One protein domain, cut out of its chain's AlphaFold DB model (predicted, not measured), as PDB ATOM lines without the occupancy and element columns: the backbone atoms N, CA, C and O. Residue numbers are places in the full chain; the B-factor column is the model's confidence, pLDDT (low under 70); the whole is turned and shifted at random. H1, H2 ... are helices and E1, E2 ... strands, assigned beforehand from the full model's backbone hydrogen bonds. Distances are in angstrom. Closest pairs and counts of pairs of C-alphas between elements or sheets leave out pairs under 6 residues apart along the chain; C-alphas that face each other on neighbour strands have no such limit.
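Overview. This is residues 44 to 144 of the 144 residues of an uncharacterized protein of Kribbella shirazensis (UniProt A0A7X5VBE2). The domain is a loose, open ring: a base made of a two-stranded sheet with H6 over one face and the small H4 over the other, a pair of helices, H1 and H2, at one end of the base, and a long arch of chain from H2 through H3 back to the sheet, round a hollow middle. H5 lies between H2 and H6, and residues 78 to 86 of the arch stand free. The 101 printed residues hold six named helices and two named strands, in the order H1, H2, H3, E1, H4, E2, H5, H6; E1 and E2 are parallel. The class is mixed, helices and strands, with under half of the residues in named elements. The whole is loose, with a radius of gyration of the C-alphas of 15.8 A and spans of 40 by 33 by 24 A.

Along the chain. H1 is residues 49 to 52, its first C-alpha at (160.235, 175.332, 181.698). H2, residues 59 to 68, is 14.3 A long. H3 is residues 75 to 78. E1, residues 92 to 97, is 15.9 A long and begins at C-alpha 92 (160.561, 144.029, 187.080). H4 is residues 106 to 111, 8.9 A long. E2, residues 117 to 122, is 16.5 A long. H5 is residues 128 to 131, and H6, residues 133 to 142, is 14.4 A long and ends at C-alpha 142 (149.291, 144.373, 182.314).

Arrangement. E1 and E2 are parallel neighbours at 25 degrees, with N 94 and O 118 2.8 A apart and N 120 and O 94 2.9 A apart, within hydrogen-bond range. E1, H4 and E2 form a strand-helix-strand unit, two parallel strands with a helix between them along the chain, and its crossover is right-handed. The closest C-alphas of H4 and E2 are those of His 111 and Trp 117, 6.5 A apart. Those of E2 and H6 are Ala 120 and Ile 139, 7.5 A apart, and E1 and H6 are near each other. H5 is close to H6 but not clearly touching, with the closest C-alphas, of Pro 128 and Leu 136, 6.5 A apart. H5 is also close to H2 but not clearly touching, at C-alphas 61 and 130, the closest, 6.4 A apart. H1 and H2 touch, the closest C-alphas being those of Ala 49 and Ile 62, 6.5 A apart. H2 and H3 are apart, as are H4 and H6. In H2 and H6 every O i to N i+4 pair is within hydrogen-bond range, in H4 1 of 2; H1, H3 and H5 are too short for such a pair.

Size, cuts and confidence. The two C-alphas farthest apart are those of Ala 59 and Thr 84, 42.5 A. The printed part has no cut and ends at the chain's last residue, 144. The link from H3 to E1, 13 residues, is long. The mean pLDDT of the printed part is 92.3, and residue 144 alone is under 70.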
ATOM      1  N   TRP A  44     168.217 169.326 195.458       78.56
ATOM      2  CA  TRP A  44     168.215 169.394 194.012       78.56
ATOM      3  C   TRP A  44     167.152 170.411 193.578       78.56
ATOM      4  O   TRP A  44     165.980 170.257 193.937       78.56
ATOM      5  N   PRO A  45     167.535 171.471 192.852       81.88
ATOM      6  CA  PRO A  45     166.606 172.530 192.495       81.88
ATOM      7  C   PRO A  45     165.548 172.028 191.512       81.88
ATOM      8  O   PRO A  45     165.834 171.188 190.658       81.88
ATOM      9  N   SER A  46     164.351 172.614 191.580       85.31
ATOM     10  CA  SER A  46     163.336 172.419 190.548       85.31
ATOM     11  C   SER A  46     163.871 172.849 189.172       85.31
ATOM     12  O   SER A  46     164.660 173.800 189.033       85.31
ATOM     13  N   LEU A  47     163.450 172.103 188.155       87.38
ATOM     14  CA  LEU A  47     163.761 172.358 186.753       87.38
ATOM     15  C   LEU A  47     163.014 173.604 186.246       87.38
ATOM     16  O   LEU A  47     161.985 173.984 186.809       87.38
ATOM     17  N   THR A  48     163.539 174.261 185.211       90.31
ATOM     18  CA  THR A  48     162.842 175.364 184.523       90.31
ATOM     19  C   THR A  48     161.912 174.832 183.432       90.31
ATOM     20  O   THR A  48     161.989 173.668 183.064       90.31
ATOM     21  N   ALA A  49     161.060 175.689 182.859       91.31
ATOM     22  CA  ALA A  49     160.235 175.332 181.698       91.31
ATOM     23  C   ALA A  49     161.069 174.791 180.519       91.31
ATOM     24  O   ALA A  49     160.671 173.839 179.860       91.31
ATOM     25  N   GLU A  50     162.245 175.380 180.283       90.50
ATOM     26  CA  GLU A  50     163.165 174.986 179.207       90.50
ATOM     27  C   GLU A  50     163.716 173.570 179.404       90.50
ATOM     28  O   GLU A  50     163.937 172.857 178.431       90.50
ATOM     29  N   ASP A  51     163.897 173.138 180.655       88.44
ATOM     30  CA  ASP A  51     164.345 171.781 180.976       88.44
ATOM     31  C   ASP A  51     163.272 170.715 180.622       88.44
ATOM     32  O   ASP A  51     163.608 169.538 180.492       88.44
ATOM     33  N   TYR A  52     162.002 171.114 180.444       91.00
ATOM     34  CA  TYR A  52     160.888 170.247 180.018       91.00
ATOM     35  C   TYR A  52     160.586 170.317 178.514       91.00
ATOM     36  O   TYR A  52     159.716 169.588 178.030       91.00
ATOM     37  N   ALA A  53     161.264 171.195 177.770       88.12
ATOM     38  CA  ALA A  53     161.053 171.327 176.333       88.12
ATOM     39  C   ALA A  53     161.400 170.021 175.597       88.12
ATOM     40  O   ALA A  53     162.274 169.265 176.020       88.12
ATOM     41  N   ASP A  54     160.697 169.759 174.493       88.81
ATOM     42  CA  ASP A  54     160.879 168.579 173.633       88.81
ATOM     43  C   ASP A  54     160.643 167.218 174.326       88.81
ATOM     44  O   ASP A  54     161.008 166.171 173.795       88.81
ATOM     45  N   GLN A  55     159.986 167.207 175.493       91.12
ATOM     46  CA  GLN A  55     159.667 165.996 176.265       91.12
ATOM     47  C   GLN A  55     158.222 165.512 176.085       91.12
ATOM     48  O   GLN A  55     157.680 164.871 176.983       91.12
ATOM     49  N   ASP A  56     157.595 165.807 174.941       95.12
ATOM     50  CA  ASP A  56     156.204 165.407 174.643       95.12
ATOM     51  C   ASP A  56     155.168 165.986 175.632       95.12
ATOM     52  O   ASP A  56     154.112 165.409 175.879       95.12
ATOM     53  N   LEU A  57     155.481 167.132 176.245       95.69
ATOM     54  CA  LEU A  57     154.627 167.791 177.230       95.69
ATOM     55  C   LEU A  57     153.887 168.982 176.623       95.69
ATOM     56  O   LEU A  57     154.477 169.804 175.922       95.69
ATOM     57  N   SER A  58     152.601 169.113 176.957       95.12
ATOM     58  CA  SER A  58     151.837 170.324 176.650       95.12
ATOM     59  C   SER A  58     152.270 171.490 177.547       95.12
ATOM     60  O   SER A  58     152.831 171.295 178.631       95.12
ATOM     61  N   ALA A  59     151.971 172.720 177.130       94.88
ATOM     62  CA  ALA A  59     152.262 173.905 177.934       94.88
ATOM     63  C   ALA A  59     151.546 173.863 179.300       94.88
ATOM     64  O   ALA A  59     152.117 174.262 180.315       94.88
ATOM     65  N   GLU A  60     150.326 173.326 179.343       95.31
ATOM     66  CA  GLU A  60     149.541 173.144 180.566       95.31
ATOM     67  C   GLU A  60     150.172 172.105 181.501       95.31
ATOM     68  O   GLU A  60     150.208 172.306 182.719       95.31
ATOM     69  N   ALA A  61     150.710 171.012 180.948       95.94
ATOM     70  CA  ALA A  61     151.431 170.012 181.729       95.94
ATOM     71  C   ALA A  61     152.708 170.609 182.341       95.94
ATOM     72  O   ALA A  61     152.935 170.462 183.542       95.94
ATOM     73  N   ILE A  62     153.491 171.358 181.554       96.06
ATOM     74  CA  ILE A  62     154.687 172.058 182.048       96.06
ATOM     75  C   ILE A  62     154.310 173.050 183.155       96.06
ATOM     76  O   ILE A  62     154.943 173.054 184.211       96.06
ATOM     77  N   ALA A  63     153.257 173.849 182.960       95.62
ATOM     78  CA  ALA A  63     152.777 174.784 183.976       95.62
ATOM     79  C   ALA A  63     152.382 174.062 185.276       95.62
ATOM     80  O   ALA A  63     152.790 174.482 186.357       95.62
ATOM     81  N   THR A  64     151.675 172.933 185.168       95.19
ATOM     82  CA  THR A  64     151.282 172.107 186.322       95.19
ATOM     83  C   THR A  64     152.500 171.576 187.079       95.19
ATOM     84  O   THR A  64     152.528 171.608 188.312       95.19
ATOM     85  N   ILE A  65     153.523 171.097 186.363       94.62
ATOM     86  CA  ILE A  65     154.757 170.593 186.976       94.62
ATOM     87  C   ILE A  65     155.513 171.726 187.680       94.62
ATOM     88  O   ILE A  65     155.990 171.533 188.795       94.62
ATOM     89  N   LEU A  66     155.609 172.909 187.067       94.31
ATOM     90  CA  LEU A  66     156.294 174.062 187.664       94.31
ATOM     91  C   LEU A  66     155.572 174.598 188.902       94.31
ATOM     92  O   LEU A  66     156.229 174.979 189.866       94.31
ATOM     93  N   GLU A  67     154.238 174.611 188.888       95.50
ATOM     94  CA  GLU A  67     153.427 175.060 190.022       95.50
ATOM     95  C   GLU A  67     153.536 174.102 191.217       95.50
ATOM     96  O   GLU A  67     153.612 174.539 192.366       95.50
ATOM     97  N   ARG A  68     153.543 172.789 190.958       94.25
ATOM     98  CA  ARG A  68     153.461 171.758 192.009       94.25
ATOM     99  C   ARG A  68     154.808 171.145 192.392       94.25
ATOM    100  O   ARG A  68     154.898 170.468 193.414       94.25
ATOM    101  N   GLY A  69     155.837 171.339 191.574       91.31
ATOM    102  CA  GLY A  69     157.155 170.745 191.751       91.31
ATOM    103  C   GLY A  69     157.930 171.381 192.901       91.31
ATOM    104  O   GLY A  69     158.215 172.578 192.897       91.31
ATOM    105  N   THR A  70     158.344 170.567 193.866       90.25
ATOM    106  CA  THR A  70     159.179 171.000 194.990       90.25
ATOM    107  C   THR A  70     160.630 170.535 194.814       90.25
ATOM    108  O   THR A  70     160.873 169.503 194.184       90.25
ATOM    109  N   PRO A  71     161.621 171.270 195.357       88.50
ATOM    110  CA  PRO A  71     163.012 170.827 195.340       88.50
ATOM    111  C   PRO A  71     163.179 169.457 196.011       88.50
ATOM    112  O   PRO A  71     162.678 169.231 197.113       88.50
ATOM    113  N   HIS A  72     163.914 168.548 195.370       85.69
ATOM    114  CA  HIS A  72     164.137 167.205 195.907       85.69
ATOM    115  C   HIS A  72     165.231 167.240 196.989       85.69
ATOM    116  O   HIS A  72     166.263 167.881 196.771       85.69
ATOM    117  N   PRO A  73     165.071 166.571 198.145       88.62
ATOM    118  CA  PRO A  73     166.113 166.516 199.172       88.62
ATOM    119  C   PRO A  73     167.443 165.996 198.610       88.62
ATOM    120  O   PRO A  73     167.496 164.960 197.960       88.62
ATOM    121  N   GLY A  74     168.549 166.701 198.841       86.50
ATOM    122  CA  GLY A  74     169.841 166.350 198.238       86.50
ATOM    123  C   GLY A  74     170.410 165.030 198.761       86.50
ATOM    124  O   GLY A  74     171.009 164.266 198.008       86.50
ATOM    125  N   ARG A  75     170.178 164.724 200.044       84.81
ATOM    126  CA  ARG A  75     170.726 163.524 200.690       84.81
ATOM    127  C   ARG A  75     170.247 162.212 200.070       84.81
ATOM    128  O   ARG A  75     171.063 161.302 199.959       84.81
ATOM    129  N   SER A  76     168.990 162.116 199.630       84.56
ATOM    130  CA  SER A  76     168.443 160.896 199.006       84.56
ATOM    131  C   SER A  76     169.108 160.547 197.674       84.56
ATOM    132  O   SER A  76     169.025 159.403 197.244       84.56
ATOM    133  N   ILE A  77     169.792 161.500 197.038       84.12
ATOM    134  CA  ILE A  77     170.533 161.270 195.790       84.12
ATOM    135  C   ILE A  77     171.912 160.662 196.076       84.12
ATOM    136  O   ILE A  77     172.426 159.874 195.288       84.12
ATOM    137  N   THR A  78     172.540 161.054 197.187       82.19
ATOM    138  CA  THR A  78     173.931 160.684 197.501       82.19
ATOM    139  C   THR A  78     174.054 159.527 198.483       82.19
ATOM    140  O   THR A  78     175.117 158.914 198.575       82.19
ATOM    141  N   GLU A  79     173.011 159.264 199.268       86.81
ATOM    142  CA  GLU A  79     173.023 158.212 200.277       86.81
ATOM    143  C   GLU A  79     173.019 156.821 199.620       86.81
ATOM    144  O   GLU A  79     172.152 156.543 198.790       86.81
ATOM    145  N   PRO A  80     173.965 155.926 199.967       89.44
ATOM    146  CA  PRO A  80     174.008 154.593 199.381       89.44
ATOM    147  C   PRO A  80     172.785 153.752 199.764       89.44
ATOM    148  O   PRO A  80     172.546 153.483 200.941       89.44
ATOM    149  N   ALA A  81     172.060 153.253 198.765       89.38
ATOM    150  CA  ALA A  81     171.045 152.229 198.973       89.38
ATOM    151  C   ALA A  81     171.711 150.856 199.156       89.38
ATOM    152  O   ALA A  81     172.486 150.413 198.306       89.38
ATOM    153  N   THR A  82     171.402 150.168 200.258       91.38
ATOM    154  CA  THR A  82     171.872 148.796 200.512       91.38
ATOM    155  C   THR A  82     170.728 147.823 200.272       91.38
ATOM    156  O   THR A  82     169.717 147.869 200.969       91.38
ATOM    157  N   LEU A  83     170.886 146.934 199.292       89.94
ATOM    158  CA  LEU A  83     169.916 145.880 199.007       89.94
ATOM    159  C   LEU A  83     170.308 144.595 199.744       89.94
ATOM    160  O   LEU A  83     171.473 144.207 199.748       89.94
ATOM    161  N   THR A  84     169.331 143.912 200.339       93.50
ATOM    162  CA  THR A  84     169.542 142.606 200.992       93.50
ATOM    163  C   THR A  84     169.592 141.445 199.997       93.50
ATOM    164  O   THR A  84     170.033 140.355 200.352       93.50
ATOM    165  N   ARG A  85     169.152 141.674 198.753       91.31
ATOM    166  CA  ARG A  85     169.164 140.726 197.632       91.31
ATOM    167  C   ARG A  85     169.514 141.434 196.317       91.31
ATOM    168  O   ARG A  85     169.276 142.640 196.210       91.31
ATOM    169  N   PRO A  86     170.042 140.720 195.308       89.56
ATOM    170  CA  PRO A  86     170.288 141.290 193.987       89.56
ATOM    171  C   PRO A  86     169.006 141.823 193.335       89.56
ATOM    172  O   PRO A  86     167.992 141.132 193.285       89.56
ATOM    173  N   ILE A  87     169.065 143.033 192.771       90.75
ATOM    174  CA  ILE A  87     167.908 143.662 192.111       90.75
ATOM    175  C   ILE A  87     167.406 142.857 190.899       90.75
ATOM    176  O   ILE A  87     166.213 142.834 190.615       90.75
ATOM    177  N   GLY A  88     168.306 142.133 190.223       89.75
ATOM    178  CA  GLY A  88     167.987 141.291 189.067       89.75
ATOM    179  C   GLY A  88     167.072 140.099 189.373       89.75
ATOM    180  O   GLY A  88     166.538 139.494 188.447       89.75
ATOM    181  N   GLU A  89     166.885 139.756 190.651       90.31
ATOM    182  CA  GLU A  89     165.969 138.693 191.082       90.31
ATOM    183  C   GLU A  89     164.524 139.179 191.248       90.31
ATOM    184  O   GLU A  89     163.613 138.352 191.323       90.31
ATOM    185  N   LEU A  90     164.299 140.494 191.326       91.62
ATOM    186  CA  LEU A  90     162.965 141.069 191.474       91.62
ATOM    187  C   LEU A  90     162.232 141.045 190.126       91.62
ATOM    188  O   LEU A  90     162.784 141.568 189.151       91.62
ATOM    189  N   PRO A  91     160.997 140.509 190.061       93.81
ATOM    190  CA  PRO A  91     160.126 140.696 188.908       93.81
ATOM    191  C   PRO A  91     159.992 142.189 188.605       93.81
ATOM    192  O   PRO A  91     159.546 142.954 189.461       93.81
ATOM    193  N   THR A  92     160.450 142.609 187.428       95.38
ATOM    194  CA  THR A  92     160.561 144.029 187.080       95.38
ATOM    195  C   THR A  92     160.143 144.259 185.637       95.38
ATOM    196  O   THR A  92     160.696 143.653 184.723       95.38
ATOM    197  N   THR A  93     159.241 145.213 185.423       96.44
ATOM    198  CA  THR A  93     158.966 145.773 184.096       96.44
ATOM    199  C   THR A  93     159.668 147.118 183.981       96.44
ATOM    200  O   THR A  93     159.303 148.083 184.654       96.44
ATOM    201  N   TYR A  94     160.697 147.188 183.140       96.00
ATOM    202  CA  TYR A  94     161.371 148.436 182.811       96.00
ATOM    203  C   TYR A  94     160.666 149.101 181.628       96.00
ATOM    204  O   TYR A  94     160.592 148.525 180.544       96.00
ATOM    205  N   ILE A  95     160.166 150.321 181.827       97.00
ATOM    206  CA  ILE A  95     159.461 151.086 180.793       97.00
ATOM    207  C   ILE A  95     160.425 152.112 180.190       97.00
ATOM    208  O   ILE A  95     160.851 153.047 180.871       97.00
ATOM    209  N   LYS A  96     160.775 151.953 178.909       96.94
ATOM    210  CA  LYS A  96     161.664 152.868 178.189       96.94
ATOM    211  C   LYS A  96     160.867 153.897 177.387       96.94
ATOM    212  O   LYS A  96     160.167 153.561 176.438       96.94
ATOM    213  N   CYS A  97     161.038 155.167 177.746       96.94
ATOM    214  CA  CYS A  97     160.511 156.302 176.992       96.94
ATOM    215  C   CYS A  97     161.456 156.623 175.824       96.94
ATOM    216  O   CYS A  97     162.613 156.986 176.050       96.94
ATOM    217  N   LEU A  98     160.992 156.435 174.588       95.69
ATOM    218  CA  LEU A  98     161.850 156.444 173.395       95.69
ATOM    219  C   LEU A  98     162.322 157.844 172.976       95.69
ATOM    220  O   LEU A  98     163.384 157.970 172.360       95.69
ATOM    221  N   MET A  99     161.580 158.904 173.320       93.62
ATOM    222  CA  MET A  99     162.003 160.280 173.023       93.62
ATOM    223  C   MET A  99     163.092 160.762 173.995       93.62
ATOM    224  O   MET A  99     163.902 161.611 173.635       93.62
ATOM    225  N   ASP A 100     163.199 160.146 175.177       88.50
ATOM    226  CA  ASP A 100     164.289 160.347 176.147       88.50
ATOM    227  C   ASP A 100     165.514 159.445 175.844       88.50
ATOM    228  O   ASP A 100     166.239 158.953 176.714       88.50
ATOM    229  N   GLY A 101     165.729 159.166 174.558       89.31
ATOM    230  CA  GLY A 101     166.787 158.304 174.036       89.31
ATOM    231  C   GLY A 101     166.301 156.895 173.705       89.31
ATOM    232  O   GLY A 101     165.466 156.333 174.396       89.31
ATOM    233  N   ALA A 102     166.865 156.298 172.656       88.75
ATOM    234  CA  ALA A 102     166.339 155.058 172.085       88.75
ATOM    235  C   ALA A 102     166.683 153.789 172.882       88.75
ATOM    236  O   ALA A 102     165.943 152.817 172.828       88.75
ATOM    237  N   THR A 103     167.804 153.766 173.609       92.12
ATOM    238  CA  THR A 103     168.306 152.538 174.245       92.12
ATOM    239  C   THR A 103     168.308 152.634 175.770       92.12
ATOM    240  O   THR A 103     168.549 153.719 176.317       92.12
ATOM    241  N   PRO A 104     168.097 151.514 176.486       92.88
ATOM    242  CA  PRO A 104     168.380 151.437 177.914       92.88
ATOM    243  C   PRO A 104     169.852 151.756 178.220       92.88
ATOM    244  O   PRO A 104     170.731 151.622 177.367       92.88
ATOM    245  N   SER A 105     170.131 152.166 179.459       91.38
ATOM    246  CA  SER A 105     171.512 152.297 179.933       91.38
ATOM    247  C   SER A 105     172.176 150.920 180.036       91.38
ATOM    248  O   SER A 105     171.493 149.905 180.162       91.38
ATOM    249  N   SER A 106     173.512 150.867 180.038       92.75
ATOM    250  CA  SER A 106     174.243 149.595 180.144       92.75
ATOM    251  C   SER A 106     173.886 148.800 181.406       92.75
ATOM    252  O   SER A 106     173.807 147.581 181.347       92.75
ATOM    253  N   ALA A 107     173.619 149.487 182.523       89.69
ATOM    254  CA  ALA A 107     173.205 148.853 183.775       89.69
ATOM    255  C   ALA A 107     171.822 148.191 183.664       89.69
ATOM    256  O   ALA A 107     171.615 147.090 184.159       89.69
ATOM    257  N   VAL A 108     170.872 148.835 182.977       93.56
ATOM    258  CA  VAL A 108     169.550 148.239 182.731       93.56
ATOM    259  C   VAL A 108     169.652 147.106 181.712       93.56
ATOM    260  O   VAL A 108     169.030 146.066 181.896       93.56
ATOM    261  N   ALA A 109     170.458 147.278 180.661       94.19
ATOM    262  CA  ALA A 109     170.667 146.261 179.634       94.19
ATOM    263  C   ALA A 109     171.234 144.952 180.209       94.19
ATOM    264  O   ALA A 109     170.833 143.878 179.770       94.19
ATOM    265  N   GLU A 110     172.113 145.029 181.215       93.94
ATOM    266  CA  GLU A 110     172.600 143.855 181.949       93.94
ATOM    267  C   GLU A 110     171.450 143.094 182.627       93.94
ATOM    268  O   GLU A 110     171.348 141.874 182.501       93.94
ATOM    269  N   HIS A 111     170.540 143.806 183.295       94.38
ATOM    270  CA  HIS A 111     169.402 143.184 183.971       94.38
ATOM    271  C   HIS A 111     168.345 142.638 183.010       94.38
ATOM    272  O   HIS A 111     167.767 141.594 183.295       94.38
ATOM    273  N   LEU A 112     168.141 143.269 181.852       94.00
ATOM    274  CA  LEU A 112     167.242 142.769 180.804       94.00
ATOM    275  C   LEU A 112     167.685 141.422 180.201       94.00
ATOM    276  O   LEU A 112     166.900 140.784 179.506       94.00
ATOM    277  N   GLY A 113     168.910 140.959 180.475       89.31
ATOM    278  CA  GLY A 113     169.331 139.588 180.165       89.31
ATOM    279  C   GLY A 113     168.750 138.517 181.106       89.31
ATOM    280  O   GLY A 113     168.885 137.327 180.825       89.31
ATOM    281  N   SER A 114     168.129 138.914 182.222       89.12
ATOM    282  CA  SER A 114     167.502 138.023 183.207       89.12
ATOM    283  C   SER A 114     166.048 137.700 182.837       89.12
ATOM    284  O   SER A 114     165.329 138.596 182.397       89.12
ATOM    285  N   PRO A 115     165.547 136.476 183.104       90.12
ATOM    286  CA  PRO A 115     164.133 136.144 182.901       90.12
ATOM    287  C   PRO A 115     163.177 136.900 183.838       90.12
ATOM    288  O   PRO A 115     161.978 136.940 183.574       90.12
ATOM    289  N   SER A 116     163.678 137.486 184.931       93.06
ATOM    290  CA  SER A 116     162.857 138.254 185.877       93.06
ATOM    291  C   SER A 116     162.563 139.680 185.405       93.06
ATOM    292  O   SER A 116     161.787 140.381 186.050       93.06
ATOM    293  N   TRP A 117     163.206 140.140 184.329       96.75
ATOM    294  CA  TRP A 117     163.077 141.505 183.836       96.75
ATOM    295  C   TRP A 117     162.438 141.525 182.453       96.75
ATOM    296  O   TRP A 117     162.792 140.748 181.570       96.75
ATOM    297  N   GLN A 118     161.504 142.447 182.260       95.62
ATOM    298  CA  GLN A 118     160.817 142.676 180.994       95.62
ATOM    299  C   GLN A 118     161.030 144.119 180.543       95.62
ATOM    300  O   GLN A 118     161.092 145.035 181.364       95.62
ATOM    301  N   LEU A 119     161.137 144.322 179.229       96.06
ATOM    302  CA  LEU A 119     161.192 145.645 178.613       96.06
ATOM    303  C   LEU A 119     159.831 145.969 177.998       96.06
ATOM    304  O   LEU A 119     159.337 145.218 177.159       96.06
ATOM    305  N   ALA A 120     159.268 147.109 178.378       96.94
ATOM    306  CA  ALA A 120     158.170 147.750 177.669       96.94
ATOM    307  C   ALA A 120     158.665 149.081 177.099       96.94
ATOM    308  O   ALA A 120     159.438 149.792 177.741       96.94
ATOM    309  N   GLU A 121     158.221 149.437 175.902       97.06
ATOM    310  CA  GLU A 121     158.603 150.686 175.248       97.06
ATOM    311  C   GLU A 121     157.385 151.587 175.083       97.06
ATOM    312  O   GLU A 121     156.282 151.121 174.799       97.06
ATOM    313  N   LEU A 122     157.592 152.892 175.254       97.06
ATOM    314  CA  LEU A 122     156.561 153.901 175.070       97.06
ATOM    315  C   LEU A 122     157.135 155.073 174.275       97.06
ATOM    316  O   LEU A 122     158.171 155.642 174.630       97.06
ATOM    317  N   ASN A 123     156.467 155.441 173.182       96.19
ATOM    318  CA  ASN A 123     156.916 156.523 172.308       96.19
ATOM    319  C   ASN A 123     156.555 157.900 172.883       96.19
ATOM    320  O   ASN A 123     155.660 158.570 172.377       96.19
ATOM    321  N   THR A 124     157.220 158.280 173.971       96.50
ATOM    322  CA  THR A 124     157.013 159.547 174.675       96.50
ATOM    323  C   THR A 124     158.310 160.047 175.320       96.50
ATOM    324  O   THR A 124     159.332 159.349 175.281       96.50
ATOM    325  N   GLY A 125     158.285 161.263 175.870       94.94
ATOM    326  CA  GLY A 125     159.391 161.866 176.617       94.94
ATOM    327  C   GLY A 125     159.548 161.321 178.036       94.94
ATOM    328  O   GLY A 125     158.904 160.359 178.438       94.94
ATOM    329  N   HIS A 126     160.411 161.957 178.822       94.81
ATOM    330  CA  HIS A 126     160.801 161.506 180.165       94.81
ATOM    331  C   HIS A 126     159.648 161.479 181.193       94.81
ATOM    332  O   HIS A 126     159.790 160.909 182.273       94.81
ATOM    333  N   TRP A 127     158.504 162.089 180.871       96.00
ATOM    334  CA  TRP A 127     157.384 162.312 181.788       96.00
ATOM    335  C   TRP A 127     156.097 161.610 181.313       96.00
ATOM    336  O   TRP A 127     155.069 162.274 181.144       96.00
ATOM    337  N   PRO A 128     156.106 160.272 181.131       96.50
ATOM    338  CA  PRO A 128     154.992 159.517 180.547       96.50
ATOM    339  C   PRO A 128     153.685 159.652 181.337       96.50
ATOM    340  O   PRO A 128     152.605 159.522 180.770       96.50
ATOM    341  N   MET A 129     153.764 159.958 182.636       96.06
ATOM    342  CA  MET A 129     152.592 160.203 183.480       96.06
ATOM    343  C   MET A 129     151.840 161.499 183.140       96.06
ATOM    344  O   MET A 129     150.694 161.651 183.550       96.06
ATOM    345  N   PHE A 130     152.467 162.430 182.415       96.62
ATOM    346  CA  PHE A 130     151.837 163.660 181.930       96.62
ATOM    347  C   PHE A 130     151.548 163.596 180.433       96.62
ATOM    348  O   PHE A 130     150.471 164.001 180.006       96.62
ATOM    349  N   SER A 131     152.495 163.094 179.645       96.25
ATOM    350  CA  SER A 131     152.388 163.062 178.185       96.25
ATOM    351  C   SER A 131     151.472 161.944 177.681       96.25
ATOM    352  O   SER A 131     150.639 162.177 176.810       96.25
ATOM    353  N   GLN A 132     151.574 160.735 178.247       96.94
ATOM    354  CA  GLN A 132     150.792 159.562 177.831       96.94
ATOM    355  C   GLN A 132     150.252 158.738 179.017       96.94
ATOM    356  O   GLN A 132     150.519 157.536 179.121       96.94
ATOM    357  N   PRO A 133     149.440 159.344 179.906       97.12
ATOM    358  CA  PRO A 133     148.977 158.694 181.132       97.12
ATOM    359  C   PRO A 133     148.160 157.420 180.884       97.12
ATOM    360  O   PRO A 133     148.319 156.448 181.616       97.12
ATOM    361  N   ALA A 134     147.311 157.396 179.850       97.75
ATOM    362  CA  ALA A 134     146.483 156.230 179.536       97.75
ATOM    363  C   ALA A 134     147.330 155.041 179.055       97.75
ATOM    364  O   ALA A 134     147.213 153.947 179.594       97.75
ATOM    365  N   ALA A 135     148.239 155.265 178.101       97.56
ATOM    366  CA  ALA A 135     149.123 154.213 177.601       97.56
ATOM    367  C   ALA A 135     150.053 153.677 178.704       97.56
ATOM    368  O   ALA A 135     150.263 152.469 178.799       97.56
ATOM    369  N   LEU A 136     150.561 154.556 179.579       97.81
ATOM    370  CA  LEU A 136     151.331 154.139 180.751       97.81
ATOM    371  C   LEU A 136     150.492 153.268 181.704       97.81
ATOM    372  O   LEU A 136     150.983 152.248 182.182       97.81
ATOM    373  N   ALA A 137     149.238 153.645 181.969       97.94
ATOM    374  CA  ALA A 137     148.348 152.892 182.853       97.94
ATOM    375  C   ALA A 137     148.024 151.486 182.321       97.94
ATOM    376  O   ALA A 137     147.977 150.541 183.110       97.94
ATOM    377  N   GLU A 138     147.863 151.324 181.005       97.50
ATOM    378  CA  GLU A 138     147.676 150.008 180.378       97.50
ATOM    379  C   GLU A 138     148.900 149.103 180.585       97.50
ATOM    380  O   GLU A 138     148.758 147.954 181.005       97.50
ATOM    381  N   ILE A 139     150.117 149.631 180.383       96.88
ATOM    382  CA  ILE A 139     151.362 148.878 180.622       96.88
ATOM    383  C   ILE A 139     151.463 148.453 182.091       96.88
ATOM    384  O   ILE A 139     151.776 147.300 182.381       96.88
ATOM    385  N   LEU A 140     151.182 149.371 183.023       96.00
ATOM    386  CA  LEU A 140     151.235 149.080 184.457       96.00
ATOM    387  C   LEU A 140     150.191 148.039 184.875       96.00
ATOM    388  O   LEU A 140     150.496 147.179 185.695       96.00
ATOM    389  N   SER A 141     148.990 148.086 184.297       96.44
ATOM    390  CA  SER A 141     147.914 147.133 184.599       96.44
ATOM    391  C   SER A 141     148.209 145.738 184.052       96.44
ATOM    392  O   SER A 141     147.865 144.749 184.690       96.44
ATOM    393  N   ALA A 142     148.871 145.646 182.896       93.31
ATOM    394  CA  ALA A 142     149.291 144.373 182.314       93.31
ATOM    395  C   ALA A 142     150.494 143.736 183.037       93.31
ATOM    396  O   ALA A 142     150.701 142.529 182.924       93.31
ATOM    397  N   ALA A 143     151.296 144.538 183.745       87.31
ATOM    398  CA  ALA A 143     152.476 144.088 184.484       87.31
ATOM    399  C   ALA A 143     152.193 143.693 185.950       87.31
ATOM    400  O   ALA A 143     153.109 143.206 186.617       87.31
ATOM    401  N   ALA A 144     150.980 143.959 186.449       67.75
ATOM    402  CA  ALA A 144     150.558 143.742 187.836       67.75
ATOM    403  C   ALA A 144     150.156 142.291 188.147       67.75
ATOM    404  O   ALA A 144     149.658 141.586 187.240       67.75
TER     405      ALA A 144